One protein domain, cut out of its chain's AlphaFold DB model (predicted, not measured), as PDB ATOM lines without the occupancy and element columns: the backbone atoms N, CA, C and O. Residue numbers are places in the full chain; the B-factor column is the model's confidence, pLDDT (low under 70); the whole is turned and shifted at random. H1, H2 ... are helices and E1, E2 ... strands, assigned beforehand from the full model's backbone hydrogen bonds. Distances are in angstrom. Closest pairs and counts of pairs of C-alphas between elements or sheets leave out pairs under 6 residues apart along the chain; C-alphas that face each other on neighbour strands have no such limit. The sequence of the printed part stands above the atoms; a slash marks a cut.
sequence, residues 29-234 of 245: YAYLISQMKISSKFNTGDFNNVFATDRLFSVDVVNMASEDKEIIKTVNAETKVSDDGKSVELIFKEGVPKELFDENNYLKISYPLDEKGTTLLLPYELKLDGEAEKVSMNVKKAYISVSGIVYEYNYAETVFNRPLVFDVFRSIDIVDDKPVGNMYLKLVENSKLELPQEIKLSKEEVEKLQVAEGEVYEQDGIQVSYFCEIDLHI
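Overview. This is residues 29 to 234 of the 245 residues of an uncharacterized protein of Lachnospiraceae bacterium (UniProt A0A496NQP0). One strongly twisted sheet is rolled into a loose, flattened barrel, nearly closed: E13, E2, E7 and E6 make one wall, E9, E11, E12, E8 and E4 the other, and the walls join where E9 pairs with E13, while E6 and E4 leave a gap. Beyond the barrel, parts of E9 and E13 run on with E1 and E10 as a long tongue, with H2 near its tip; H1 sits at one end of the barrel, by E4, E8 and E12. The printed part has 206 residues, with strands E1 to E7, then H1, E8 to E12, H2 and E13; the branched sheet is mixed and the class mostly strand. It is compact, with a radius of gyration of the C-alphas of 19.1 A, yet elongated, spanning 64 by 38 by 25 A.

Along the chain. Find C-alpha 133 at (98.518, 72.694, 138.827); from there E9, residues 133 to 146, runs 39.2 A to C-alpha 146 at (91.264, 34.303, 135.118). E13, residues 221 to 233, runs 38.2 A and ends at (89.574, 77.460, 133.219). Look next for E11, residues 164 to 175, 31.2 A, which bends by 57 degrees at residue 167; E8, 105 to 115, 30.6 A; E12, 178 to 187, 29.4 A; and E2, 36 to 43, 22.8 A. The shorter strands are E1, 31 to 33, E3, 49 to 51, E4, 58 to 63, E5, 71 to 74, E6, 77 to 81, E7, 87 to 92, and E10, 149 to 153. The helices are H1, 98 to 101, and H2, 203 to 207.

Arrangement. Start at E9: E10 and E11 are on one side of it, E13 on the other, all antiparallel to it; look at N 144 and O 151, 2.9 A, N 135 and O 166, 2.9 A, and N 140 and O 225, 2.8 A. E13 is parallel to E1, N 222 and O 31, 3.2 A, and to E2, N 39 and O 228, 3.0 A. E2 and E7 are antiparallel, N 40 and O 88, 2.9 A, as is the hairpin E6 and E7, N 78 and O 91, 2.8 A. E11 and E12 form a hairpin, N 169 and O 184, 2.9 A. E8 has E12 on one side, N 109 and O 183, 2.8 A, and E3 and E4 on the other, N 50 and O 114, 2.9 A, and N 60 and O 108, 2.9 A. E4 and E5 form a hairpin, N 61 and O 73, 2.8 A. The closest C-alphas of E4 and E6, Val 59 and Ala 77, are 6.9 A apart. H1 is on the sheet, at a height of 7.3 A; its closest C-alphas to E8 are Leu 100 and Tyr 106, 6.1 A. H2 is not on the sheet. The O i to N i+4 pair of H2 is within hydrogen-bond range; H1 is too short for one.

Size, cuts and confidence. The farthest C-alphas, Thr 118 and Lys 203, are 64.9 A apart. The printed part has no cut. Long links are E8 to E9, E12 to H2 and H2 to E13. Mean pLDDT of the printed part is 82.1; look for values under 70 at residues 29 to 47, 117 to 119, 190 to 197 and 233 to 234.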
ATOM      1  N   TYR A  29     100.922  35.289 131.080       31.23
ATOM      2  CA  TYR A  29     101.485  36.530 131.582       31.23
ATOM      3  C   TYR A  29     100.316  37.456 131.898       31.23
ATOM      4  O   TYR A  29      99.500  37.727 131.020       31.23
ATOM      5  N   ALA A  30     100.220  37.912 133.146       32.41
ATOM      6  CA  ALA A  30      99.228  38.902 133.523       32.41
ATOM      7  C   ALA A  30      99.509  40.190 132.739       32.41
ATOM      8  O   ALA A  30     100.570  40.797 132.897       32.41
ATOM      9  N   TYR A  31      98.575  40.593 131.884       37.09
ATOM     10  CA  TYR A  31      98.644  41.887 131.217       37.09
ATOM     11  C   TYR A  31      97.924  42.937 132.069       37.09
ATOM     12  O   TYR A  31      96.870  42.647 132.638       37.09
ATOM     13  N   LEU A  32      98.489  44.145 132.174       35.97
ATOM     14  CA  LEU A  32      97.792  45.291 132.753       35.97
ATOM     15  C   LEU A  32      97.210  46.147 131.635       35.97
ATOM     16  O   LEU A  32      97.956  46.779 130.891       35.97
ATOM     17  N   ILE A  33      95.884  46.202 131.557       46.59
ATOM     18  CA  ILE A  33      95.164  47.158 130.710       46.59
ATOM     19  C   ILE A  33      94.602  48.235 131.633       46.59
ATOM     20  O   ILE A  33      93.877  47.930 132.578       46.59
ATOM     21  N   SER A  34      94.955  49.499 131.414       40.91
ATOM     22  CA  SER A  34      94.564  50.593 132.307       40.91
ATOM     23  C   SER A  34      93.630  51.582 131.624       40.91
ATOM     24  O   SER A  34      94.086  52.535 131.014       40.91
ATOM     25  N   GLN A  35      92.313  51.401 131.700       43.22
ATOM     26  CA  GLN A  35      91.397  52.375 131.093       43.22
ATOM     27  C   GLN A  35      91.482  53.722 131.813       43.22
ATOM     28  O   GLN A  35      91.327  53.794 133.029       43.22
ATOM     29  N   MET A  36      91.697  54.796 131.061       41.75
ATOM     30  CA  MET A  36      91.724  56.154 131.591       41.75
ATOM     31  C   MET A  36      90.507  56.915 131.090       41.75
ATOM     32  O   MET A  36      90.197  56.891 129.896       41.75
ATOM     33  N   LYS A  37      89.810  57.575 132.015       53.84
ATOM     34  CA  LYS A  37      88.707  58.473 131.694       53.84
ATOM     35  C   LYS A  37      88.950  59.844 132.309       53.84
ATOM     36  O   LYS A  37      89.105  59.958 133.523       53.84
ATOM     37  N   ILE A  38      88.934  60.866 131.467       55.12
ATOM     38  CA  ILE A  38      89.056  62.265 131.874       55.12
ATOM     39  C   ILE A  38      87.715  62.929 131.592       55.12
ATOM     40  O   ILE A  38      87.227  62.890 130.463       55.12
ATOM     41  N   SER A  39      87.102  63.495 132.624       50.25
ATOM     42  CA  SER A  39      85.937  64.369 132.483       50.25
ATOM     43  C   SER A  39      86.393  65.807 132.667       50.25
ATOM     44  O   SER A  39      87.208  66.083 133.546       50.25
ATOM     45  N   SER A  40      85.879  66.734 131.871       49.25
ATOM     46  CA  SER A  40      86.147  68.150 132.093       49.25
ATOM     47  C   SER A  40      84.898  69.004 131.983       49.25
ATOM     48  O   SER A  40      84.053  68.750 131.127       49.25
ATOM     49  N   LYS A  41      84.804  70.022 132.845       46.28
ATOM     50  CA  LYS A  41      83.816  71.103 132.775       46.28
ATOM     51  C   LYS A  41      84.517  72.409 132.432       46.28
ATOM     52  O   LYS A  41      85.540  72.755 133.016       46.28
ATOM     53  N   PHE A  42      83.948  73.129 131.479       50.12
ATOM     54  CA  PHE A  42      84.510  74.343 130.917       50.12
ATOM     55  C   PHE A  42      83.831  75.572 131.514       50.12
ATOM     56  O   PHE A  42      82.637  75.797 131.297       50.12
ATOM     57  N   ASN A  43      84.587  76.376 132.264       49.56
ATOM     58  CA  ASN A  43      84.087  77.616 132.853       49.56
ATOM     59  C   ASN A  43      84.815  78.817 132.240       49.56
ATOM     60  O   ASN A  43      85.987  79.068 132.520       49.56
ATOM     61  N   THR A  44      84.110  79.538 131.369       48.69
ATOM     62  CA  THR A  44      84.704  80.515 130.442       48.69
ATOM     63  C   THR A  44      84.546  81.974 130.852       48.69
ATOM     64  O   THR A  44      84.876  82.840 130.047       48.69
ATOM     65  N   GLY A  45      83.994  82.275 132.032       52.84
ATOM     66  CA  GLY A  45      83.647  83.658 132.389       52.84
ATOM     67  C   GLY A  45      82.866  84.352 131.257       52.84
ATOM     68  O   GLY A  45      81.936  83.762 130.700       52.84
ATOM     69  N   ASP A  46      83.307  85.548 130.855       50.97
ATOM     70  CA  ASP A  46      82.660  86.392 129.834       50.97
ATOM     71  C   ASP A  46      82.885  85.953 128.365       50.97
ATOM     72  O   ASP A  46      82.223  86.466 127.463       50.97
ATOM     73  N   PHE A  47      83.779  84.996 128.083       61.22
ATOM     74  CA  PHE A  47      84.133  84.608 126.703       61.22
ATOM     75  C   PHE A  47      83.139  83.626 126.051       61.22
ATOM     76  O   PHE A  47      83.131  83.465 124.837       61.22
ATOM     77  N   ASN A  48      82.288  82.970 126.851       71.56
ATOM     78  CA  ASN A  48      81.299  81.967 126.426       71.56
ATOM     79  C   ASN A  48      81.775  81.015 125.301       71.56
ATOM     80  O   ASN A  48      81.156  80.913 124.243       71.56
ATOM     81  N   ASN A  49      82.859  80.280 125.544       76.81
ATOM     82  CA  ASN A  49      83.370  79.275 124.605       76.81
ATOM     83  C   ASN A  49      82.756  77.896 124.881       76.81
ATOM     84  O   ASN A  49      82.326  77.617 126.003       76.81
ATOM     85  N   VAL A  50      82.729  77.019 123.885       85.38
ATOM     86  CA  VAL A  50      82.289  75.621 124.021       85.38
ATOM     87  C   VAL A  50      83.240  74.690 123.282       85.38
ATOM     88  O   VAL A  50      83.948  75.122 122.375       85.38
ATOM     89  N   PHE A  51      83.245  73.410 123.634       85.62
ATOM     90  CA  PHE A  51      83.884  72.397 122.803       85.62
ATOM     91  C   PHE A  51      83.186  72.309 121.449       85.62
ATOM     92  O   PHE A  51      81.955  72.251 121.379       85.62
ATOM     93  N   ALA A  52      83.978  72.278 120.383       87.69
ATOM     94  CA  ALA A  52      83.451  72.058 119.048       87.69
ATOM     95  C   ALA A  52      83.008  70.597 118.899       87.69
ATOM     96  O   ALA A  52      83.707  69.672 119.319       87.69
ATOM     97  N   THR A  53      81.848  70.386 118.285       85.19
ATOM     98  CA  THR A  53      81.285  69.045 118.044       85.19
ATOM     99  C   THR A  53      81.579  68.523 116.639       85.19
ATOM    100  O   THR A  53      81.398  67.340 116.370       85.19
ATOM    101  N   ASP A  54      81.986  69.406 115.727       85.31
ATOM    102  CA  ASP A  54      82.252  69.127 114.311       85.31
ATOM    103  C   ASP A  54      83.749  68.948 113.995       85.31
ATOM    104  O   ASP A  54      84.104  68.527 112.893       85.31
ATOM    105  N   ARG A  55      84.628  69.244 114.960       89.81
ATOM    106  CA  ARG A  55      86.083  69.104 114.853       89.81
ATOM    107  C   ARG A  55      86.599  68.018 115.787       89.81
ATOM    108  O   ARG A  55      86.051  67.775 116.859       89.81
ATOM    109  N   LEU A  56      87.672  67.359 115.358       87.69
ATOM    110  CA  LEU A  56      88.229  66.211 116.060       87.69
ATOM    111  C   LEU A  56      89.152  66.642 117.198       87.69
ATOM    112  O   LEU A  56      89.982  67.536 117.047       87.69
ATOM    113  N   PHE A  57      89.017  65.950 118.322       91.31
ATOM    114  CA  PHE A  57      90.000  65.968 119.395       91.31
ATOM    115  C   PHE A  57      91.200  65.109 118.987       91.31
ATOM    116  O   PHE A  57      91.034  64.113 118.278       91.31
ATOM    117  N   SER A  58      92.388  65.459 119.476       94.31
ATOM    118  CA  SER A  58      93.573  64.602 119.377       94.31
ATOM    119  C   SER A  58      94.123  64.298 120.761       94.31
ATOM    120  O   SER A  58      94.034  65.119 121.679       94.31
ATOM    121  N   VAL A  59      94.678  63.100 120.912       94.81
ATOM    122  CA  VAL A  59      95.384  62.689 122.119       94.81
ATOM    123  C   VAL A  59      96.684  62.042 121.689       94.81
ATOM    124  O   VAL A  59      96.673  61.035 120.986       94.81
ATOM    125  N   ASP A  60      97.796  62.608 122.128       95.94
ATOM    126  CA  ASP A  60      99.124  62.220 121.682       95.94
ATOM    127  C   ASP A  60     100.080  62.159 122.875       95.94
ATOM    128  O   ASP A  60     100.001  62.966 123.800       95.94
ATOM    129  N   VAL A  61     101.007  61.209 122.861       95.88
ATOM    130  CA  VAL A  61     102.205  61.261 123.697       95.88
ATOM    131  C   VAL A  61     103.256  62.036 122.923       95.88
ATOM    132  O   VAL A  61     103.666  61.612 121.840       95.88
ATOM    133  N   VAL A  62     103.687  63.162 123.480       96.56
ATOM    134  CA  VAL A  62     104.674  64.056 122.870       96.56
ATOM    135  C   VAL A  62     105.937  64.102 123.713       96.56
ATOM    136  O   VAL A  62     105.865  64.165 124.942       96.56
ATOM    137  N   ASN A  63     107.097  64.081 123.062       94.94
ATOM    138  CA  ASN A  63     108.375  64.270 123.732       94.94
ATOM    139  C   ASN A  63     108.738  65.756 123.736       94.94
ATOM    140  O   ASN A  63     109.003  66.346 122.690       94.94
ATOM    141  N   MET A  64     108.773  66.351 124.924       92.12
ATOM    142  CA  MET A  64     108.997  67.789 125.094       92.12
ATOM    143  C   MET A  64     110.479  68.178 125.189       92.12
ATOM    144  O   MET A  64     110.778  69.362 125.303       92.12
ATOM    145  N   ALA A  65     111.406  67.213 125.158       88.81
ATOM    146  CA  ALA A  65     112.842  67.492 125.083       88.81
ATOM    147  C   ALA A  65     113.324  67.714 123.638       88.81
ATOM    148  O   ALA A  65     114.388  68.295 123.433       88.81
ATOM    149  N   SER A  66     112.553  67.259 122.646       81.31
ATOM    150  CA  SER A  66     112.783  67.561 121.232       81.31
ATOM    151  C   SER A  66     112.347  68.994 120.910       81.31
ATOM    152  O   SER A  66     111.266  69.412 121.330       81.31
ATOM    153  N   GLU A  67     113.150  69.731 120.136       78.00
ATOM    154  CA  GLU A  67     112.815  71.096 119.687       78.00
ATOM    155  C   GLU A  67     111.469  71.134 118.942       78.00
ATOM    156  O   GLU A  67     110.668  72.046 119.150       78.00
ATOM    157  N   ASP A  68     111.178  70.087 118.163       79.50
ATOM    158  CA  ASP A  68     109.960  69.971 117.355       79.50
ATOM    159  C   ASP A  68     108.768  69.358 118.114       79.50
ATOM    160  O   ASP A  68     107.708  69.149 117.524       79.50
ATOM    161  N   LYS A  69     108.913  69.059 119.416       85.62
ATOM    162  CA  LYS A  69     107.877  68.407 120.245       85.62
ATOM    163  C   LYS A  69     107.305  67.154 119.573       85.62
ATOM    164  O   LYS A  69     106.102  67.039 119.334       85.62
ATOM    165  N   GLU A  70     108.200  66.230 119.239       91.62
ATOM    166  CA  GLU A  70     107.905  65.028 118.460       91.62
ATOM    167  C   GLU A  70     106.725  64.224 119.033       91.62
ATOM    168  O   GLU A  70     106.680  63.918 120.228       91.62
ATOM    169  N   ILE A  71     105.786  63.836 118.162       94.88
ATOM    170  CA  ILE A  71     104.714  62.897 118.505       94.88
ATOM    171  C   ILE A  71     105.301  61.486 118.523       94.88
ATOM    172  O   ILE A  71     105.625  60.919 117.483       94.88
ATOM    173  N   ILE A  72     105.389  60.906 119.716       95.06
ATOM    174  CA  ILE A  72     105.892  59.547 119.933       95.06
ATOM    175  C   ILE A  72     104.803  58.514 119.646       95.06
ATOM    176  O   ILE A  72     105.071  57.443 119.100       95.06
ATOM    177  N   LYS A  73     103.560  58.823 120.032       93.44
ATOM    178  CA  LYS A  73     102.420  57.922 119.854       93.44
ATOM    179  C   LYS A  73     101.102  58.684 119.850       93.44
ATOM    180  O   LYS A  73     100.799  59.373 120.816       93.44
ATOM    181  N   THR A  74     100.267  58.460 118.842       94.69
ATOM    182  CA  THR A  74      98.854  58.857 118.895       94.69
ATOM    183  C   THR A  74      98.056  57.832 119.693       94.69
ATOM    184  O   THR A  74      98.207  56.621 119.514       94.69
ATOM    185  N   VAL A  75      97.219  58.318 120.603       90.25
ATOM    186  CA  VAL A  75      96.431  57.505 121.525       90.25
ATOM    187  C   VAL A  75      95.004  57.384 121.013       90.25
ATOM    188  O   VAL A  75      94.328  58.378 120.758       90.25
ATOM    189  N   ASN A  76      94.523  56.148 120.902       87.81
ATOM    190  CA  ASN A  76      93.147  55.882 120.514       87.81
ATOM    191  C   ASN A  76      92.186  56.207 121.671       87.81
ATOM    192  O   ASN A  76      92.089  55.456 122.654       87.81
ATOM    193  N   ALA A  77      91.486  57.334 121.550       86.25
ATOM    194  CA  ALA A  77      90.534  57.810 122.538       86.25
ATOM    195  C   ALA A  77      89.169  58.130 121.912       86.25
ATOM    196  O   ALA A  77      89.074  58.671 120.813       86.25
ATOM    197  N   GLU A  78      88.104  57.803 122.638       88.50
ATOM    198  CA  GLU A  78      86.732  58.190 122.312       88.50
ATOM    199  C   GLU A  78      86.366  59.459 123.083       88.50
ATOM    200  O   GLU A  78      86.639  59.553 124.282       88.50
ATOM    201  N   THR A  79      85.712  60.406 122.413       88.62
ATOM    202  CA  THR A  79      85.213  61.640 123.021       88.62
ATOM    203  C   THR A  79      83.696  61.709 123.008       88.62
ATOM    204  O   THR A  79      83.040  61.321 122.041       88.62
ATOM    205  N   LYS A  80      83.129  62.249 124.087       88.56
ATOM    206  CA  LYS A  80      81.708  62.587 124.188       88.56
ATOM    207  C   LYS A  80      81.570  63.988 124.752       88.56
ATOM    208  O   LYS A  80      81.844  64.218 125.926       88.56
ATOM    209  N   VAL A  81      81.166  64.916 123.898       87.44
ATOM    210  CA  VAL A  81      80.861  66.297 124.281       87.44
ATOM    211  C   VAL A  81      79.403  66.360 124.743       87.44
ATOM    212  O   VAL A  81      78.546  65.714 124.139       87.44
ATOM    213  N   SER A  82      79.115  67.094 125.817       86.19
ATOM    214  CA  SER A  82      77.741  67.308 126.287       86.19
ATOM    215  C   SER A  82      76.925  68.167 125.324       86.19
ATOM    216  O   SER A  82      77.474  68.959 124.563       86.19
ATOM    217  N   ASP A  83      75.597  68.074 125.416       85.94
ATOM    218  CA  ASP A  83      74.669  68.815 124.550       85.94
ATOM    219  C   ASP A  83      74.866  70.344 124.608       85.94
ATOM    220  O   ASP A  83      74.655  71.048 123.620       85.94
ATOM    221  N   ASP A  84      75.293  70.873 125.759       83.12
ATOM    222  CA  ASP A  84      75.598  72.297 125.945       83.12
ATOM    223  C   ASP A  84      77.016  72.696 125.488       83.12
ATOM    224  O   ASP A  84      77.351  73.885 125.468       83.12
ATOM    225  N   GLY A  85      77.852  71.723 125.114       83.31
ATOM    226  CA  GLY A  85      79.249  71.913 124.730       83.31
ATOM    227  C   GLY A  85      80.160  72.379 125.870       83.31
ATOM    228  O   GLY A  85      81.283  72.812 125.612       83.31
ATOM    229  N   LYS A  86      79.700  72.338 127.126       83.00
ATOM    230  CA  LYS A  86      80.457  72.804 128.302       83.00
ATOM    231  C   LYS A  86      81.175  71.686 129.038       83.00
ATOM    232  O   LYS A  86      81.927  71.967 129.968       83.00
ATOM    233  N   SER A  87      80.983  70.435 128.644       82.25
ATOM    234  CA  SER A  87      81.744  69.322 129.191       82.25
ATOM    235  C   SER A  87      82.133  68.316 128.125       82.25
ATOM    236  O   SER A  87      81.471  68.188 127.094       82.25
ATOM    237  N   VAL A  88      83.232  67.616 128.378       86.31
ATOM    238  CA  VAL A  88      83.705  66.527 127.530       86.31
ATOM    239  C   VAL A  88      84.178  65.369 128.392       86.31
ATOM    240  O   VAL A  88      84.835  65.552 129.417       86.31
ATOM    241  N   GLU A  89      83.839  64.168 127.954       88.94
ATOM    242  CA  GLU A  89      84.369  62.913 128.456       88.94
ATOM    243  C   GLU A  89      85.330  62.331 127.417       88.94
ATOM    244  O   GLU A  89      84.969  62.189 126.250       88.94
ATOM    245  N   LEU A  90      86.539  61.982 127.849       87.38
ATOM    246  CA  LEU A  90      87.577  61.352 127.037       87.38
ATOM    247  C   LEU A  90      87.886  59.963 127.605       87.38
ATOM    248  O   LEU A  90      88.247  59.855 128.778       87.38
ATOM    249  N   ILE A  91      87.752  58.912 126.794       86.62
ATOM    250  CA  ILE A  91      87.936  57.506 127.192       86.62
ATOM    251  C   ILE A  91      89.035  56.861 126.352       86.62
ATOM    252  O   ILE A  91      88.924  56.777 125.133       86.62
ATOM    253  N   PHE A  92      90.052  56.318 127.011       86.50
ATOM    254  CA  PHE A  92      91.208  55.694 126.374       86.50
ATOM    255  C   PHE A  92      90.909  54.219 126.112       86.50
ATOM    256  O   PHE A  92      90.706  53.453 127.057       86.50
ATOM    257  N   LYS A  93      90.873  53.812 124.839       79.62
ATOM    258  CA  LYS A  93      90.466  52.449 124.448       79.62
ATOM    259  C   LYS A  93      91.547  51.406 124.690       79.62
ATOM    260  O   LYS A  93      91.235  50.292 125.089       79.62
ATOM    261  N   GLU A  94      92.801  51.793 124.494       78.81
ATOM    262  CA  GLU A  94      93.978  50.931 124.683       78.81
ATOM    263  C   GLU A  94      94.593  51.062 126.085       78.81
ATOM    264  O   GLU A  94      95.569  50.394 126.418       78.81
ATOM    265  N   GLY A  95      94.012  51.930 126.913       77.94
ATOM    266  CA  GLY A  95      94.486  52.256 128.246       77.94
ATOM    267  C   GLY A  95      95.575  53.336 128.305       77.94
ATOM    268  O   GLY A  95      95.749  54.101 127.356       77.94
ATOM    269  N   VAL A  96      96.276  53.447 129.442       82.00
ATOM    270  CA  VAL A  96      97.338  54.448 129.641       82.00
ATOM    271  C   VAL A  96      98.563  54.055 128.803       82.00
ATOM    272  O   VAL A  96      99.108  52.966 129.001       82.00
ATOM    273  N   PRO A  97      99.033  54.917 127.885       84.88
ATOM    274  CA  PRO A  97     100.185  54.605 127.048       84.88
ATOM    275  C   PRO A  97     101.456  54.488 127.896       84.88
ATOM    276  O   PRO A  97     101.768  55.369 128.695       84.88
ATOM    277  N   LYS A  98     102.217  53.405 127.702       84.88
ATOM    278  CA  LYS A  98     103.452  53.137 128.460       84.88
ATOM    279  C   LYS A  98     104.529  54.204 128.235       84.88
ATOM    280  O   LYS A  98     105.357  54.447 129.104       84.88
ATOM    281  N   GLU A  99     104.508  54.844 127.072       88.88
ATOM    282  CA  GLU A  99     105.442  55.897 126.687       88.88
ATOM    283  C   GLU A  99     105.304  57.124 127.606       88.88
ATOM    284  O   GLU A  99     106.249  57.885 127.766       88.88
ATOM    285  N   LEU A 100     104.157  57.294 128.275       88.19
ATOM    286  CA  LEU A 100     103.924  58.379 129.231       88.19
ATOM    287  C   LEU A 100     104.772  58.264 130.511       88.19
ATOM    288  O   LEU A 100     104.882  59.234 131.254       88.19
ATOM    289  N   PHE A 101     105.354  57.095 130.794       86.31
ATOM    290  CA  PHE A 101     106.198  56.890 131.979       86.31
ATOM    291  C   PHE A 101     107.656  57.345 131.780       86.31
ATOM    292  O   PHE A 101     108.441  57.297 132.736       86.31
ATOM    293  N   ASP A 102     108.017  57.794 130.573       88.94
ATOM    294  CA  ASP A 102     109.314  58.406 130.287       88.94
ATOM    295  C   ASP A 102     109.339  59.877 130.736       88.94
ATOM    296  O   ASP A 102     108.383  60.623 130.546       88.94
ATOM    297  N   GLU A 103     110.464  60.318 131.303       87.50
ATOM    298  CA  GLU A 103     110.608  61.603 132.015       87.50
ATOM    299  C   GLU A 103     110.262  62.851 131.179       87.50
ATOM    300  O   GLU A 103     109.750  63.847 131.699       87.50
ATOM    301  N   ASN A 104     110.532  62.789 129.874       91.69
ATOM    302  CA  ASN A 104     110.351  63.904 128.942       91.69
ATOM    303  C   ASN A 104     109.032  63.839 128.165       91.69
ATOM    304  O   ASN A 104     108.763  64.728 127.351       91.69
ATOM    305  N   ASN A 105     108.225  62.803 128.392       94.50
ATOM    306  CA  ASN A 105     106.998  62.581 127.648       94.50
ATOM    307  C   ASN A 105     105.793  63.164 128.389       94.50
ATOM    308  O   ASN A 105     105.674  63.097 129.611       94.50
ATOM    309  N   TYR A 106     104.894  63.758 127.615       95.69
ATOM    310  CA  TYR A 106     103.675  64.389 128.098       95.69
ATOM    311  C   TYR A 106     102.506  63.801 127.332       95.69
ATOM    312  O   TYR A 106     102.595  63.561 126.127       95.69
ATOM    313  N   LEU A 107     101.383  63.620 128.017       94.81
ATOM    314  CA  LEU A 107     100.124  63.346 127.348       94.81
ATOM    315  C   LEU A 107      99.511  64.682 126.935       94.81
ATOM    316  O   LEU A 107      99.075  65.460 127.785       94.81
ATOM    317  N   LYS A 108      99.508  64.953 125.635       95.81
ATOM    318  CA  LYS A 108      98.888  66.124 125.027       95.81
ATOM    319  C   LYS A 108      97.460  65.783 124.612       95.81
ATOM    320  O   LYS A 108      97.240  64.845 123.854       95.81
ATOM    321  N   ILE A 109      96.502  66.572 125.077       94.06
ATOM    322  CA  ILE A 109      95.103  66.532 124.652       94.06
ATOM    323  C   ILE A 109      94.817  67.845 123.930       94.06
ATOM    324  O   ILE A 109      94.832  68.907 124.556       94.06
ATOM    325  N   SER A 110      94.554  67.768 122.630       94.81
ATOM    326  CA  SER A 110      94.151  68.912 121.810       94.81
ATOM    327  C   SER A 110      92.634  68.887 121.656       94.81
ATOM    328  O   SER A 110      92.071  67.901 121.171       94.81
ATOM    329  N   TYR A 111      91.964  69.952 122.082       91.75
ATOM    330  CA  TYR A 111      90.510  70.061 122.087       91.75
ATOM    331  C   TYR A 111      90.055  71.297 121.298       91.75
ATOM    332  O   TYR A 111      90.410  72.428 121.643       91.75
ATOM    333  N   PRO A 112      89.272  71.113 120.222       93.19
ATOM    334  CA  PRO A 112      88.788  72.225 119.419       93.19
ATOM    335  C   PRO A 112      87.713  73.016 120.174       93.19
ATOM    336  O   PRO A 112      86.852  72.440 120.846       93.19
ATOM    337  N   LEU A 113      87.750  74.343 120.044       89.06
ATOM    338  CA  LEU A 113      86.849  75.261 120.744       89.06
ATOM    339  C   LEU A 113      86.084  76.139 119.758       89.06
ATOM    340  O   LEU A 113      86.694  76.742 118.877       89.06
ATOM    341  N   ASP A 114      84.769  76.248 119.918       88.25
ATOM    342  CA  ASP A 114      83.960  77.244 119.219       88.25
ATOM    343  C   ASP A 114      83.661  78.428 120.141       88.25
ATOM    344  O   ASP A 114      83.253  78.277 121.300       88.25
ATOM    345  N   GLU A 115      83.825  79.622 119.590       83.94
ATOM    346  CA  GLU A 115      83.564  80.881 120.271       83.94
ATOM    347  C   GLU A 115      82.093  81.251 120.072       83.94
ATOM    348  O   GLU A 115      81.648  81.521 118.955       83.94
ATOM    349  N   LYS A 116      81.303  81.224 121.150       76.62
ATOM    350  CA  LYS A 116      79.890  81.648 121.128       76.62
ATOM    351  C   LYS A 116      79.666  82.997 121.817       76.62
ATOM    352  O   LYS A 116      78.533  83.479 121.850       76.62
ATOM    353  N   GLY A 117      80.710  83.585 122.401       68.81
ATOM    354  CA  GLY A 117      80.698  84.926 122.980       68.81
ATOM    355  C   GLY A 117      81.095  86.015 121.982       68.81
ATOM    356  O   GLY A 117      81.367  85.755 120.814       68.81
ATOM    357  N   THR A 118      81.120  87.261 122.453       63.19
ATOM    358  CA  THR A 118      81.572  88.424 121.666       63.19
ATOM    359  C   THR A 118      83.076  88.668 121.759       63.19
ATOM    360  O   THR A 118      83.608  89.480 121.008       63.19
ATOM    361  N   THR A 119      83.749  88.012 122.704       68.00
ATOM    362  CA  THR A 119      85.174  88.194 122.979       68.00
ATOM    363  C   THR A 119      85.938  86.981 122.478       68.00
ATOM    364  O   THR A 119      85.592  85.856 122.834       68.00
ATOM    365  N   LEU A 120      86.971  87.221 121.671       75.75
ATOM    366  CA  LEU A 120      87.741  86.157 121.039       75.75
ATOM    367  C   LEU A 120      88.797  85.554 121.981       75.75
ATOM    368  O   LEU A 120      89.361  86.232 122.847       75.75
ATOM    369  N   LEU A 121      89.081  84.270 121.787       77.81
ATOM    370  CA  LEU A 121      90.191  83.545 122.366       77.81
ATOM    371  C   LEU A 121      91.503  83.952 121.702       77.81
ATOM    372  O   LEU A 121      91.721  83.700 120.522       77.81
ATOM    373  N   LEU A 122      92.391  84.575 122.475       81.38
ATOM    374  CA  LEU A 122      93.737  84.889 122.018       81.38
ATOM    375  C   LEU A 122      94.651  83.666 122.169       81.38
ATOM    376  O   LEU A 122      94.462  82.877 123.104       81.38
ATOM    377  N   PRO A 123      95.651  83.511 121.282       85.75
ATOM    378  CA  PRO A 123      96.659  82.479 121.449       85.75
ATOM    379  C   PRO A 123      97.400  82.668 122.775       85.75
ATOM    380  O   PRO A 123      97.669  83.788 123.215       85.75
ATOM    381  N   TYR A 124      97.736  81.547 123.402       82.06
ATOM    382  CA  TYR A 124      98.450  81.493 124.669       82.06
ATOM    383  C   TYR A 124      99.559  80.454 124.558       82.06
ATOM    384  O   TYR A 124      99.280  79.267 124.389       82.06
ATOM    385  N   GLU A 125     100.812  80.900 124.639       87.94
ATOM    386  CA  GLU A 125     101.968  80.016 124.519       87.94
ATOM    387  C   GLU A 125     102.106  79.084 125.726       87.94
ATOM    388  O   GLU A 125     101.837  79.449 126.871       87.94
ATOM    389  N   LEU A 126     102.579  77.865 125.458       89.75
ATOM    390  CA  LEU A 126     102.880  76.893 126.499       89.75
ATOM    391  C   LEU A 126     104.045  77.385 127.367       89.75
ATOM    392  O   LEU A 126     105.182  77.450 126.900       89.75
ATOM    393  N   LYS A 127     103.765  77.630 128.645       88.12
ATOM    394  CA  LYS A 127     104.770  77.905 129.677       88.12
ATOM    395  C   LYS A 127     104.960  76.671 130.551       88.12
ATOM    396  O   LYS A 127     103.984  76.127 131.062       88.12
ATOM    397  N   LEU A 128     106.205  76.212 130.673       89.06
ATOM    398  CA  LEU A 128     106.593  75.060 131.502       89.06
ATOM    399  C   LEU A 128     107.335  75.485 132.775       89.06
ATOM    400  O   LEU A 128     107.649  74.653 133.624       89.06
ATOM    401  N   ASP A 129     107.650  76.770 132.888       84.12
ATOM    402  CA  ASP A 129     108.280  77.384 134.037       84.12
ATOM    403  C   ASP A 129     107.236  77.787 135.086       84.12
ATOM    404  O   ASP A 129     106.184  78.341 134.774       84.12
ATOM    405  N   GLY A 130     107.541  77.516 136.355       80.19
ATOM    406  CA  GLY A 130     106.688  77.873 137.488       80.19
ATOM    407  C   GLY A 130     105.993  76.686 138.151       80.19
ATOM    408  O   GLY A 130     106.300  75.523 137.894       80.19
ATOM    409  N   GLU A 131     105.091  77.000 139.079       84.12
ATOM    410  CA  GLU A 131     104.289  75.998 139.776       84.12
ATOM    411  C   GLU A 131     103.166  75.509 138.857       84.12
ATOM    412  O   GLU A 131     102.354  76.298 138.374       84.12
ATOM    413  N   ALA A 132     103.131  74.201 138.611       88.88
ATOM    414  CA  ALA A 132     102.078  73.574 137.831       88.88
ATOM    415  C   ALA A 132     100.917  73.147 138.735       88.88
ATOM    416  O   ALA A 132     101.119  72.609 139.827       88.88
ATOM    417  N   GLU A 133      99.693  73.332 138.241       90.62
ATOM    418  CA  GLU A 133      98.518  72.694 138.827       90.62
ATOM    419  C   GLU A 133      98.708  71.174 138.795       90.62
ATOM    420  O   GLU A 133      99.160  70.619 137.793       90.62
ATOM    421  N   LYS A 134      98.340  70.493 139.882       92.31
ATOM    422  CA  LYS A 134      98.404  69.034 139.960       92.31
ATOM    423  C   LYS A 134      97.016  68.431 139.859       92.31
ATOM    424  O   LYS A 134      96.125  68.790 140.626       92.31
ATOM    425  N   VAL A 135      96.870  67.432 138.996       90.62
ATOM    426  CA  VAL A 135      95.685  66.571 138.949       90.62
ATOM    427  C   VAL A 135      96.045  65.161 139.399       90.62
ATOM    428  O   VAL A 135      97.044  64.587 138.970       90.62
ATOM    429  N   SER A 136      95.212  64.589 140.266       91.75
ATOM    430  CA  SER A 136      95.315  63.194 140.691       91.75
ATOM    431  C   SER A 136      94.279  62.354 139.955       91.75
ATOM    432  O   SER A 136      93.075  62.555 140.126       91.75
ATOM    433  N   MET A 137      94.734  61.395 139.154       89.69
ATOM    434  CA  MET A 137      93.877  60.374 138.561       89.69
ATOM    435  C   MET A 137      93.817  59.173 139.492       89.69
ATOM    436  O   MET A 137      94.783  58.424 139.636       89.69
ATOM    437  N   ASN A 138      92.672  58.999 140.140       90.12
ATOM    438  CA  ASN A 138      92.489  57.968 141.150       90.12
ATOM    439  C   ASN A 138      91.989  56.677 140.509       90.12
ATOM    440  O   ASN A 138      91.257  56.699 139.514       90.12
ATOM    441  N   VAL A 139      92.334  55.546 141.120       89.31
ATOM    442  CA  VAL A 139      91.750  54.265 140.726       89.31
ATOM    443  C   VAL A 139      90.283  54.229 141.122       89.31
ATOM    444  O   VAL A 139      89.920  54.444 142.279       89.31
ATOM    445  N   LYS A 140      89.440  53.941 140.136       89.06
ATOM    446  CA  LYS A 140      87.989  53.849 140.279       89.06
ATOM    447  C   LYS A 140      87.513  52.413 140.450       89.06
ATOM    448  O   LYS A 140      86.559  52.173 141.182       89.06
ATOM    449  N   LYS A 141      88.123  51.488 139.710       89.94
ATOM    450  CA  LYS A 141      87.790  50.061 139.698       89.94
ATOM    451  C   LYS A 141      89.013  49.249 139.310       89.94
ATOM    452  O   LYS A 141      89.838  49.729 138.534       89.94
ATOM    453  N   ALA A 142      89.068  48.012 139.785       89.12
ATOM    454  CA  ALA A 142      89.969  47.014 139.250       89.12
ATOM    455  C   ALA A 142      89.208  45.722 138.960       89.12
ATOM    456  O   ALA A 142      88.248  45.382 139.653       89.12
ATOM    457  N   TYR A 143      89.668  45.009 137.945       90.06
ATOM    458  CA  TYR A 143      89.152  43.713 137.548       90.06
ATOM    459  C   TYR A 143      90.307  42.735 137.383       90.06
ATOM    460  O   TYR A 143      91.440  43.145 137.126       90.06
ATOM    461  N   ILE A 144      90.019  41.447 137.508       89.06
ATOM    462  CA  ILE A 144      90.966  40.378 137.210       89.06
ATOM    463  C   ILE A 144      90.323  39.378 136.252       89.06
ATOM    464  O   ILE A 144      89.206  38.923 136.490       89.06
ATOM    465  N   SER A 145      91.011  39.054 135.160       88.75
ATOM    466  CA  SER A 145      90.622  37.978 134.248       88.75
ATOM    467  C   SER A 145      91.410  36.720 134.582       88.75
ATOM    468  O   SER A 145      92.643  36.746 134.596       88.75
ATOM    469  N   VAL A 146      90.694  35.628 134.855       84.88
ATOM    470  CA  VAL A 146      91.264  34.303 135.118       84.88
ATOM    471  C   VAL A 146      90.554  33.280 134.243       84.88
ATOM    472  O   VAL A 146      89.352  33.051 134.400       84.88
ATOM    473  N   SER A 147      91.303  32.625 133.353       83.94
ATOM    474  CA  SER A 147      90.778  31.633 132.408       83.94
ATOM    475  C   SER A 147      89.613  32.168 131.563       83.94
ATOM    476  O   SER A 147      88.642  31.452 131.312       83.94
ATOM    477  N   GLY A 148      89.701  33.436 131.146       82.62
ATOM    478  CA  GLY A 148      88.692  34.100 130.312       82.62
ATOM    479  C   GLY A 148      87.405  34.513 131.035       82.62
ATOM    480  O   GLY A 148      86.455  34.930 130.375       82.62
ATOM    481  N   ILE A 149      87.348  34.405 132.368       88.44
ATOM    482  CA  ILE A 149      86.258  34.960 133.181       88.44
ATOM    483  C   ILE A 149      86.774  36.206 133.894       88.44
ATOM    484  O   ILE A 149      87.823  36.160 134.537       88.44
ATOM    485  N   VAL A 150      86.018  37.298 133.796       91.06
ATOM    486  CA  VAL A 150      86.337  38.575 134.435       91.06
ATOM    487  C   VAL A 150      85.636  38.687 135.781       91.06
ATOM    488  O   VAL A 150      84.427  38.468 135.894       91.06
ATOM    489  N   TYR A 151      86.393  39.081 136.796       91.88
ATOM    490  CA  TYR A 151      85.909  39.274 138.151       91.88
ATOM    491  C   TYR A 151      86.215  40.677 138.668       91.88
ATOM    492  O   TYR A 151      87.239  41.269 138.321       91.88
ATOM    493  N   GLU A 152      85.357  41.190 139.546       92.38
ATOM    494  CA  GLU A 152      85.667  42.371 140.348       92.38
ATOM    495  C   GLU A 152      86.847  42.075 141.277       92.38
ATOM    496  O   GLU A 152      86.887  41.046 141.958       92.38
ATOM    497  N   TYR A 153      87.815  42.987 141.311       89.00
ATOM    498  CA  TYR A 153      89.006  42.852 142.135       89.00
ATOM    499  C   TYR A 153      89.068  43.971 143.172       89.00
ATOM    500  O   TYR A 153      89.063  45.161 142.839       89.00
ATOM    501  N   ASN A 154      89.156  43.597 144.449       90.06
ATOM    502  CA  ASN A 154      89.341  44.567 145.520       90.06
ATOM    503  C   ASN A 154      90.785  45.083 145.511       90.06
ATOM    504  O   ASN A 154      91.698  44.433 146.016       90.06
ATOM    505  N   TYR A 155      90.977  46.276 144.954       86.75
ATOM    506  CA  TYR A 155      92.286  46.908 144.838       86.75
ATOM    507  C   TYR A 155      92.697  47.716 146.074       86.75
ATOM    508  O   TYR A 155      93.853  48.129 146.131       86.75
ATOM    509  N   ALA A 156      91.811  47.945 147.051       87.94
ATOM    510  CA  ALA A 156      91.998  48.960 148.095       87.94
ATOM    511  C   ALA A 156      93.305  48.814 148.898       87.94
ATOM    512  O   ALA A 156      93.971  49.812 149.170       87.94
ATOM    513  N   GLU A 157      93.691  47.579 149.226       85.31
ATOM    514  CA  GLU A 157      94.904  47.249 149.994       85.31
ATOM    515  C   GLU A 157      96.020  46.666 149.110       85.31
ATOM    516  O   GLU A 157      96.875  45.906 149.563       85.31
ATOM    517  N   THR A 158      96.012  46.998 147.820       84.38
ATOM    518  CA  THR A 158      96.958  46.460 146.833       84.38
ATOM    519  C   THR A 158      97.858  47.550 146.266       84.38
ATOM    520  O   THR A 158      97.563  48.743 146.355       84.38
ATOM    521  N   VAL A 159      98.938  47.137 145.597       81.81
ATOM    522  CA  VAL A 159      99.847  48.047 144.875       81.81
ATOM    523  C   VAL A 159      99.150  48.847 143.767       81.81
ATOM    524  O   VAL A 159      99.669  49.877 143.346       81.81
ATOM    525  N   PHE A 160      97.966  48.406 143.327       83.06
ATOM    526  CA  PHE A 160      97.178  49.084 142.305       83.06
ATOM    527  C   PHE A 160      96.454  50.318 142.833       83.06
ATOM    528  O   PHE A 160      96.145  51.189 142.032       83.06
ATOM    529  N   ASN A 161      96.219  50.458 144.144       88.62
ATOM    530  CA  ASN A 161      95.583  51.651 144.719       88.62
ATOM    531  C   ASN A 161      96.563  52.829 144.846       88.62
ATOM    532  O   ASN A 161      96.769  53.389 145.924       88.62
ATOM    533  N   ARG A 162      97.213  53.179 143.736       86.56
ATOM    534  CA  ARG A 162      98.114  54.323 143.626       86.56
ATOM    535  C   ARG A 162      97.583  55.265 142.551       86.56
ATOM    536  O   ARG A 162      97.398  54.820 141.415       86.56
ATOM    537  N   PRO A 163      97.316  56.538 142.880       89.81
ATOM    538  CA  PRO A 163      96.900  57.502 141.881       89.81
ATOM    539  C   PRO A 163      98.045  57.833 140.923       89.81
ATOM    540  O   PRO A 163      99.215  57.834 141.309       89.81
ATOM    541  N   LEU A 164      97.691  58.166 139.686       89.50
ATOM    542  CA  LEU A 164      98.611  58.792 138.744       89.50
ATOM    543  C   LEU A 164      98.501  60.304 138.910       89.50
ATOM    544  O   LEU A 164      97.443  60.878 138.645       89.50
ATOM    545  N   VAL A 165      99.568  60.944 139.380       92.38
ATOM    546  CA  VAL A 165      99.591  62.395 139.587       92.38
ATOM    547  C   VAL A 165     100.290  63.060 138.414       92.38
ATOM    548  O   VAL A 165     101.410  62.677 138.059       92.38
ATOM    549  N   PHE A 166      99.642  64.071 137.844       92.31
ATOM    550  CA  PHE A 166     100.153  64.827 136.711       92.31
ATOM    551  C   PHE A 166     100.291  66.308 137.037       92.31
ATOM    552  O   PHE A 166      99.398  66.886 137.654       92.31
ATOM    553  N   ASP A 167     101.378  66.910 136.564       93.75
ATOM    554  CA  ASP A 167     101.476  68.356 136.383       93.75
ATOM    555  C   ASP A 167     100.717  68.750 135.111       93.75
ATOM    556  O   ASP A 167     100.873  68.111 134.064       93.75
ATOM    557  N   VAL A 168      99.883  69.783 135.212       92.25
ATOM    558  CA  VAL A 168      98.994  70.246 134.146       92.25
ATOM    559  C   VAL A 168      99.504  71.564 133.581       92.25
ATOM    560  O   VAL A 168      99.582  72.572 134.282       92.25
ATOM    561  N   PHE A 169      99.767  71.570 132.280       91.50
ATOM    562  CA  PHE A 169     100.110  72.767 131.518       91.50
ATOM    563  C   PHE A 169      99.107  72.965 130.386       91.50
ATOM    564  O   PHE A 169      98.465  72.015 129.930       91.50
ATOM    565  N   ARG A 170      98.943  74.206 129.931       89.31
ATOM    566  CA  ARG A 170      97.933  74.563 128.930       89.31
ATOM    567  C   ARG A 170      98.518  75.512 127.888       89.31
ATOM    568  O   ARG A 170      99.444  76.259 128.191       89.31
ATOM    569  N   SER A 171      97.973  75.475 126.679       89.88
ATOM    570  CA  SER A 171      98.220  76.463 125.623       89.88
ATOM    571  C   SER A 171      96.957  76.642 124.776       89.88
ATOM    572  O   SER A 171      96.065  75.789 124.809       89.88
ATOM    573  N   ILE A 172      96.867  77.738 124.031       89.94
ATOM    574  CA  ILE A 172      95.821  77.963 123.027       89.94
ATOM    575  C   ILE A 172      96.511  78.302 121.716       89.94
ATOM    576  O   ILE A 172      97.262  79.274 121.653       89.94
ATOM    577  N   ASP A 173      96.213  77.524 120.685       91.44
ATOM    578  CA  ASP A 173      96.670  77.771 119.322       91.44
ATOM    579  C   ASP A 173      95.488  78.251 118.471       91.44
ATOM    580  O   ASP A 173      94.333  77.917 118.751       91.44
ATOM    581  N   ILE A 174      95.772  79.010 117.411       91.00
ATOM    582  CA  ILE A 174      94.786  79.351 116.380       91.00
ATOM    583  C   ILE A 174      95.121  78.542 115.130       91.00
ATOM    584  O   ILE A 174      96.189  78.713 114.543       91.00
ATOM    585  N   VAL A 175      94.212  77.653 114.738       91.62
ATOM    586  CA  VAL A 175      94.347  76.783 113.564       91.62
ATOM    587  C   VAL A 175      93.149  77.037 112.662       91.62
ATOM    588  O   VAL A 175      92.011  76.915 113.111       91.62
ATOM    589  N   ASP A 176      93.407  77.417 111.410       90.62
ATOM    590  CA  ASP A 176      92.372  77.787 110.434       90.62
ATOM    591  C   ASP A 176      91.364  78.812 110.999       90.62
ATOM    592  O   ASP A 176      90.150  78.612 110.950       90.62
ATOM    593  N   ASP A 177      91.888  79.888 111.601       89.06
ATOM    594  CA  ASP A 177      91.135  80.977 112.249       89.06
ATOM    595  C   ASP A 177      90.214  80.546 113.407       89.06
ATOM    596  O   ASP A 177      89.347  81.310 113.833       89.06
ATOM    597  N   LYS A 178      90.397  79.337 113.950       91.19
ATOM    598  CA  LYS A 178      89.636  78.846 115.103       91.19
ATOM    599  C   LYS A 178      90.547  78.461 116.270       91.19
ATOM    600  O   LYS A 178      91.614  77.882 116.050       91.19
ATOM    601  N   PRO A 179      90.113  78.683 117.521       90.06
ATOM    602  CA  PRO A 179      90.903  78.292 118.673       90.06
ATOM    603  C   PRO A 179      90.911  76.772 118.873       90.06
ATOM    604  O   PRO A 179      89.904  76.067 118.701       90.06
ATOM    605  N   VAL A 180      92.076  76.282 119.278       92.31
ATOM    606  CA  VAL A 180      92.319  74.924 119.754       92.31
ATOM    607  C   VAL A 180      93.014  75.038 121.100       92.31
ATOM    608  O   VAL A 180      94.110  75.589 121.208       92.31
ATOM    609  N   GLY A 181      92.363  74.539 122.145       90.75
ATOM    610  CA  GLY A 181      92.996  74.423 123.447       90.75
ATOM    611  C   GLY A 181      93.861  73.171 123.498       90.75
ATOM    612  O   GLY A 181      93.516  72.131 122.940       90.75
ATOM    613  N   ASN A 182      94.988  73.261 124.187       93.19
ATOM    614  CA  ASN A 182      95.873  72.134 124.424       93.19
ATOM    615  C   ASN A 182      96.079  71.975 125.928       93.19
ATOM    616  O   ASN A 182      96.309  72.954 126.640       93.19
ATOM    617  N   MET A 183      96.018  70.740 126.409       92.12
ATOM    618  CA  MET A 183      96.379  70.358 127.770       92.12
ATOM    619  C   MET A 183      97.531  69.367 127.707       92.12
ATOM    620  O   MET A 183      97.445  68.378 126.987       92.12
ATOM    621  N   TYR A 184      98.585  69.618 128.471       94.06
ATOM    622  CA  TYR A 184      99.755  68.758 128.569       94.06
ATOM    623  C   TYR A 184      99.833  68.225 129.993       94.06
ATOM    624  O   TYR A 184      99.881  69.002 130.945       94.06
ATOM    625  N   LEU A 185      99.836  66.904 130.127       93.62
ATOM    626  CA  LEU A 185      99.904  66.212 131.407       93.62
ATOM    627  C   LEU A 185     101.266  65.531 131.526       93.62
ATOM    628  O   LEU A 185     101.551  64.581 130.791       93.62
ATOM    629  N   LYS A 186     102.102  66.015 132.448       94.06
ATOM    630  CA  LYS A 186     103.393  65.398 132.775       94.06
ATOM    631  C   LYS A 186     103.237  64.503 133.986       94.06
ATOM    632  O   LYS A 186     102.808  64.983 135.032       94.06
ATOM    633  N   LEU A 187     103.602  63.230 133.882       92.00
ATOM    634  CA  LEU A 187     103.577  62.356 135.049       92.00
ATOM    635  C   LEU A 187     104.626  62.823 136.074       92.00
ATOM    636  O   LEU A 187     105.796  63.012 135.740       92.00
ATOM    637  N   VAL A 188     104.219  62.988 137.332       90.81
ATOM    638  CA  VAL A 188     105.149  63.295 138.428       90.81
ATOM    639  C   VAL A 188     105.966  62.040 138.752       90.81
ATOM    640  O   VAL A 188     105.387  60.963 138.887       90.81
ATOM    641  N   GLU A 189     107.288  62.168 138.931       76.00
ATOM    642  CA  GLU A 189     108.238  61.041 139.061       76.00
ATOM    643  C   GLU A 189     107.820  59.951 140.063       76.00
ATOM    644  O   GLU A 189     107.978  58.759 139.798       76.00
ATOM    645  N   ASN A 190     107.224  60.347 141.191       67.94
ATOM    646  CA  ASN A 190     106.794  59.435 142.255       67.94
ATOM    647  C   ASN A 190     105.497  58.663 141.940       67.94
ATOM    648  O   ASN A 190     105.048  57.863 142.758       67.94
ATOM    649  N   SER A 191     104.896  58.883 140.768       68.38
ATOM    650  CA  SER A 191     103.682  58.191 140.315       68.38
ATOM    651  C   SER A 191     103.980  56.935 139.488       68.38
ATOM    652  O   SER A 191     103.064  56.357 138.900       68.38
ATOM    653  N   LYS A 192     105.248  56.498 139.402       66.25
ATOM    654  CA  LYS A 192     105.604  55.260 138.695       66.25
ATOM    655  C   LYS A 192     104.932  54.053 139.356       66.25
ATOM    656  O   LYS A 192     105.092  53.786 140.547       66.25
ATOM    657  N   LEU A 193     104.176  53.313 138.548       68.62
ATOM    658  CA  LEU A 193     103.525  52.072 138.948       68.62
ATOM    659  C   LEU A 193     104.563  50.947 139.023       68.62
ATOM    660  O   LEU A 193     105.129  50.537 138.012       68.62
ATOM    661  N   GLU A 194     104.790  50.418 140.222       67.75
ATOM    662  CA  GLU A 194     105.534  49.172 140.414       67.75
ATOM    663  C   GLU A 194     104.591  48.001 140.134       67.75
ATOM    664  O   GLU A 194     103.841  47.555 141.004       67.75
ATOM    665  N   LEU A 195     104.581  47.542 138.884       66.81
ATOM    666  CA  LEU A 195     103.691  46.469 138.460       66.81
ATOM    667  C   LEU A 195     104.216  45.107 138.936       66.81
ATOM    668  O   LEU A 195     105.359  44.755 138.625       66.81
ATOM    669  N   PRO A 196     103.408  44.313 139.661       67.69
ATOM    670  CA  PRO A 196     103.797  42.959 140.018       67.69
ATOM    671  C   PRO A 196     103.862  42.103 138.748       67.69
ATOM    672  O   PRO A 196     102.943  42.115 137.934       67.69
ATOM    673  N   GLN A 197     104.951  41.348 138.580       66.12
ATOM    674  CA  GLN A 197     105.120  40.462 137.419       66.12
ATOM    675  C   GLN A 197     104.198  39.236 137.464       66.12
ATOM    676  O   GLN A 197     103.843  38.688 136.426       66.12
ATOM    677  N   GLU A 198     103.831  38.791 138.666       72.62
ATOM    678  CA  GLU A 198     102.981  37.628 138.894       72.62
ATOM    679  C   GLU A 198     102.046  37.910 140.071       72.62
ATOM    680  O   GLU A 198     102.440  38.536 141.060       72.62
ATOM    681  N   ILE A 199     100.814  37.413 139.976       76.12
ATOM    682  CA  ILE A 199      99.827  37.453 141.052       76.12
ATOM    683  C   ILE A 199      99.342  36.032 141.264       76.12
ATOM    684  O   ILE A 199      98.828  35.393 140.348       76.12
ATOM    685  N   LYS A 200      99.534  35.529 142.480       80.56
ATOM    686  CA  LYS A 200      99.129  34.178 142.855       80.56
ATOM    687  C   LYS A 200      97.804  34.255 143.583       80.56
ATOM    688  O   LYS A 200      97.728  34.864 144.643       80.56
ATOM    689  N   LEU A 201      96.794  33.615 143.009       81.25
ATOM    690  CA  LEU A 201      95.499  33.412 143.639       81.25
ATOM    691  C   LEU A 201      95.308  31.923 143.907       81.25
ATOM    692  O   LEU A 201      95.516  31.082 143.028       81.25
ATOM    693  N   SER A 202      94.909  31.588 145.124       84.69
ATOM    694  CA  SER A 202      94.428  30.257 145.463       84.69
ATOM    695  C   SER A 202      93.040  30.015 144.864       84.69
ATOM    696  O   SER A 202      92.284  30.942 144.575       84.69
ATOM    697  N   LYS A 203      92.665  28.741 144.711       83.38
ATOM    698  CA  LYS A 203      91.339  28.358 144.204       83.38
ATOM    699  C   LYS A 203      90.204  28.943 145.053       83.38
ATOM    700  O   LYS A 203      89.216  29.414 144.510       83.38
ATOM    701  N   GLU A 204      90.379  28.948 146.374       87.06
ATOM    702  CA  GLU A 204      89.404  29.494 147.322       87.06
ATOM    703  C   GLU A 204      89.256  31.014 147.208       87.06
ATOM    704  O   GLU A 204      88.175  31.541 147.461       87.06
ATOM    705  N   GLU A 205      90.326  31.732 146.853       85.69
ATOM    706  CA  GLU A 205      90.262  33.172 146.588       85.69
ATOM    707  C   GLU A 205      89.495  33.448 145.300       85.69
ATOM    708  O   GLU A 205      88.598  34.285 145.317       85.69
ATOM    709  N   VAL A 206      89.768  32.698 144.225       84.56
ATOM    710  CA  VAL A 206      89.054  32.839 142.945       84.56
ATOM    711  C   VAL A 206      87.561  32.527 143.096       84.56
ATOM    712  O   VAL A 206      86.730  33.265 142.581       84.56
ATOM    713  N   GLU A 207      87.198  31.484 143.849       86.25
ATOM    714  CA  GLU A 207      85.794  31.100 144.091       86.25
ATOM    715  C   GLU A 207      84.986  32.163 144.859       86.25
ATOM    716  O   GLU A 207      83.759  32.177 144.776       86.25
ATOM    717  N   LYS A 208      85.656  33.048 145.607       89.31
ATOM    718  CA  LYS A 208      85.026  34.153 146.350       89.31
ATOM    719  C   LYS A 208      84.899  35.432 145.526       89.31
ATOM    720  O   LYS A 208      84.252  36.371 145.988       89.31
ATOM    721  N   LEU A 209      85.531  35.495 144.354       89.81
ATOM    722  CA  LEU A 209      85.453  36.663 143.493       89.81
ATOM    723  C   LEU A 209      84.071  36.765 142.848       89.81
ATOM    724  O   LEU A 209      83.474  35.779 142.415       89.81
ATOM    725  N   GLN A 210      83.574  37.991 142.757       91.94
ATOM    726  CA  GLN A 210      82.319  38.282 142.087       91.94
ATOM    727  C   GLN A 210      82.566  38.440 140.587       91.94
ATOM    728  O   GLN A 210      83.436  39.205 140.182       91.94
ATOM    729  N   VAL A 211      81.796  37.733 139.759       92.00
ATOM    730  CA  VAL A 211      81.860  37.886 138.298       92.00
ATOM    731  C   VAL A 211      81.415  39.299 137.916       92.00
ATOM    732  O   VAL A 211      80.365  39.765 138.361       92.00
ATOM    733  N   ALA A 212      82.208  39.970 137.082       90.88
ATOM    734  CA  ALA A 212      81.882  41.285 136.542       90.88
ATOM    735  C   ALA A 212      81.072  41.121 135.246       90.88
ATOM    736  O   ALA A 212      81.628  40.940 134.163       90.88
ATOM    737  N   GLU A 213      79.741  41.138 135.352       86.56
ATOM    738  CA  GLU A 213      78.861  40.975 134.189       86.56
ATOM    739  C   GLU A 213      79.043  42.114 133.169       86.56
ATOM    740  O   GLU A 213      78.966  43.293 133.509       86.56
ATOM    741  N   GLY A 214      79.248  41.757 131.897       79.31
ATOM    742  CA  GLY A 214      79.376  42.707 130.785       79.31
ATOM    743  C   GLY A 214      80.802  43.184 130.491       79.31
ATOM    744  O   GLY A 214      81.016  43.800 129.448       79.31
ATOM    745  N   GLU A 215      81.775  42.860 131.343       80.44
ATOM    746  CA  GLU A 215      83.195  43.082 131.064       80.44
ATOM    747  C   GLU A 215      83.769  41.874 130.314       80.44
ATOM    748  O   GLU A 215      83.580  40.723 130.712       80.44
ATOM    749  N   VAL A 216      84.474  42.126 129.211       75.19
ATOM    750  CA  VAL A 216      85.129  41.084 128.409       75.19
ATOM    751  C   VAL A 216      86.548  41.528 128.116       75.19
ATOM    752  O   VAL A 216      86.757  42.599 127.546       75.19
ATOM    753  N   TYR A 217      87.510  40.682 128.473       74.44
ATOM    754  CA  TYR A 217      88.924  40.921 128.217       74.44
ATOM    755  C   TYR A 217      89.511  39.788 127.386       74.44
ATOM    756  O   TYR A 217      89.179  38.618 127.570       74.44
ATOM    757  N   GLU A 218      90.377  40.151 126.443       70.88
ATOM    758  CA  GLU A 218      90.983  39.198 125.509       70.88
ATOM    759  C   GLU A 218      92.045  38.311 126.174       70.88
ATOM    760  O   GLU A 218      92.378  37.250 125.646       70.88
ATOM    761  N   GLN A 219      92.597  38.747 127.311       72.75
ATOM    762  CA  GLN A 219      93.705  38.085 127.998       72.75
ATOM    763  C   GLN A 219      93.512  38.091 129.514       72.75
ATOM    764  O   GLN A 219      92.915  39.005 130.082       72.75
ATOM    765  N   ASP A 220      94.069  37.068 130.163       82.38
ATOM    766  CA  ASP A 220      94.164  37.006 131.617       82.38
ATOM    767  C   ASP A 220      95.120  38.080 132.155       82.38
ATOM    768  O   ASP A 220      96.148  38.401 131.554       82.38
ATOM    769  N   GLY A 221      94.787  38.639 133.314       82.00
ATOM    770  CA  GLY A 221      95.527  39.762 133.877       82.00
ATOM    771  C   GLY A 221      94.686  40.623 134.800       82.00
ATOM    772  O   GLY A 221      93.555  40.271 135.132       82.00
ATOM    773  N   ILE A 222      95.248  41.752 135.223       84.19
ATOM    774  CA  ILE A 222      94.533  42.744 136.027       84.19
ATOM    775  C   ILE A 222      94.264  43.963 135.171       84.19
ATOM    776  O   ILE A 222      95.139  44.435 134.466       84.19
ATOM    777  N   GLN A 223      93.069  44.516 135.279       85.06
ATOM    778  CA  GLN A 223      92.707  45.769 134.643       85.06
ATOM    779  C   GLN A 223      92.405  46.809 135.709       85.06
ATOM    780  O   GLN A 223      91.640  46.542 136.629       85.06
ATOM    781  N   VAL A 224      92.991  47.999 135.589       86.12
ATOM    782  CA  VAL A 224      92.820  49.089 136.560       86.12
ATOM    783  C   VAL A 224      92.275  50.312 135.844       86.12
ATOM    784  O   VAL A 224      92.904  50.855 134.945       86.12
ATOM    785  N   SER A 225      91.089  50.759 136.235       86.25
ATOM    786  CA  SER A 225      90.463  51.940 135.646       86.25
ATOM    787  C   SER A 225      90.810  53.185 136.450       86.25
ATOM    788  O   SER A 225      90.511  53.252 137.645       86.25
ATOM    789  N   TYR A 226      91.376  54.185 135.785       88.25
ATOM    790  CA  TYR A 226      91.707  55.494 136.337       88.25
ATOM    791  C   TYR A 226      90.676  56.537 135.919       88.25
ATOM    792  O   TYR A 226      90.146  56.515 134.804       88.25
ATOM    793  N   PHE A 227      90.400  57.470 136.824       87.56
ATOM    794  CA  PHE A 227      89.466  58.556 136.580       87.56
ATOM    795  C   PHE A 227      89.932  59.858 137.228       87.56
ATOM    796  O   PHE A 227      90.388  59.862 138.374       87.56
ATOM    797  N   CYS A 228      89.742  60.965 136.516       85.44
ATOM    798  CA  CYS A 228      89.769  62.302 137.093       85.44
ATOM    799  C   CYS A 228      88.699  63.204 136.474       85.44
ATOM    800  O   CYS A 228      88.199  62.960 135.370       85.44
ATOM    801  N   GLU A 229      88.391  64.270 137.207       85.06
ATOM    802  CA  GLU A 229      87.677  65.429 136.690       85.06
ATOM    803  C   GLU A 229      88.628  66.625 136.719       85.06
ATOM    804  O   GLU A 229      89.325  66.827 137.715       85.06
ATOM    805  N   ILE A 230      88.686  67.381 135.625       82.12
ATOM    806  CA  ILE A 230      89.517  68.581 135.506       82.12
ATOM    807  C   ILE A 230      88.625  69.752 135.132       82.12
ATOM    808  O   ILE A 230      87.981  69.737 134.082       82.12
ATOM    809  N   ASP A 231      88.637  70.800 135.942       77.06
ATOM    810  CA  ASP A 231      88.004  72.052 135.556       77.06
ATOM    811  C   ASP A 231      88.910  72.780 134.559       77.06
ATOM    812  O   ASP A 231      90.075  73.096 134.822       77.06
ATOM    813  N   LEU A 232      88.386  73.016 133.358       74.56
ATOM    814  CA  LEU A 232      89.068  73.817 132.357       74.56
ATOM    815  C   LEU A 232      88.687  75.274 132.567       74.56
ATOM    816  O   LEU A 232      87.582  75.710 132.228       74.56
ATOM    817  N   HIS A 233      89.639  76.017 133.118       68.75
ATOM    818  CA  HIS A 233      89.574  77.460 133.219       68.75
ATOM    819  C   HIS A 233      90.531  78.098 132.210       68.75
ATOM    820  O   HIS A 233      91.701  77.722 132.128       68.75
ATOM    821  N   ILE A 234      90.020  79.056 131.439       66.12
ATOM    822  CA  ILE A 234      90.817  79.900 130.549       66.12
ATOM    823  C   ILE A 234      90.682  81.329 131.062       66.12
ATOM    824  O   ILE A 234      89.618  81.932 130.920       66.12
TER     825      ILE A 234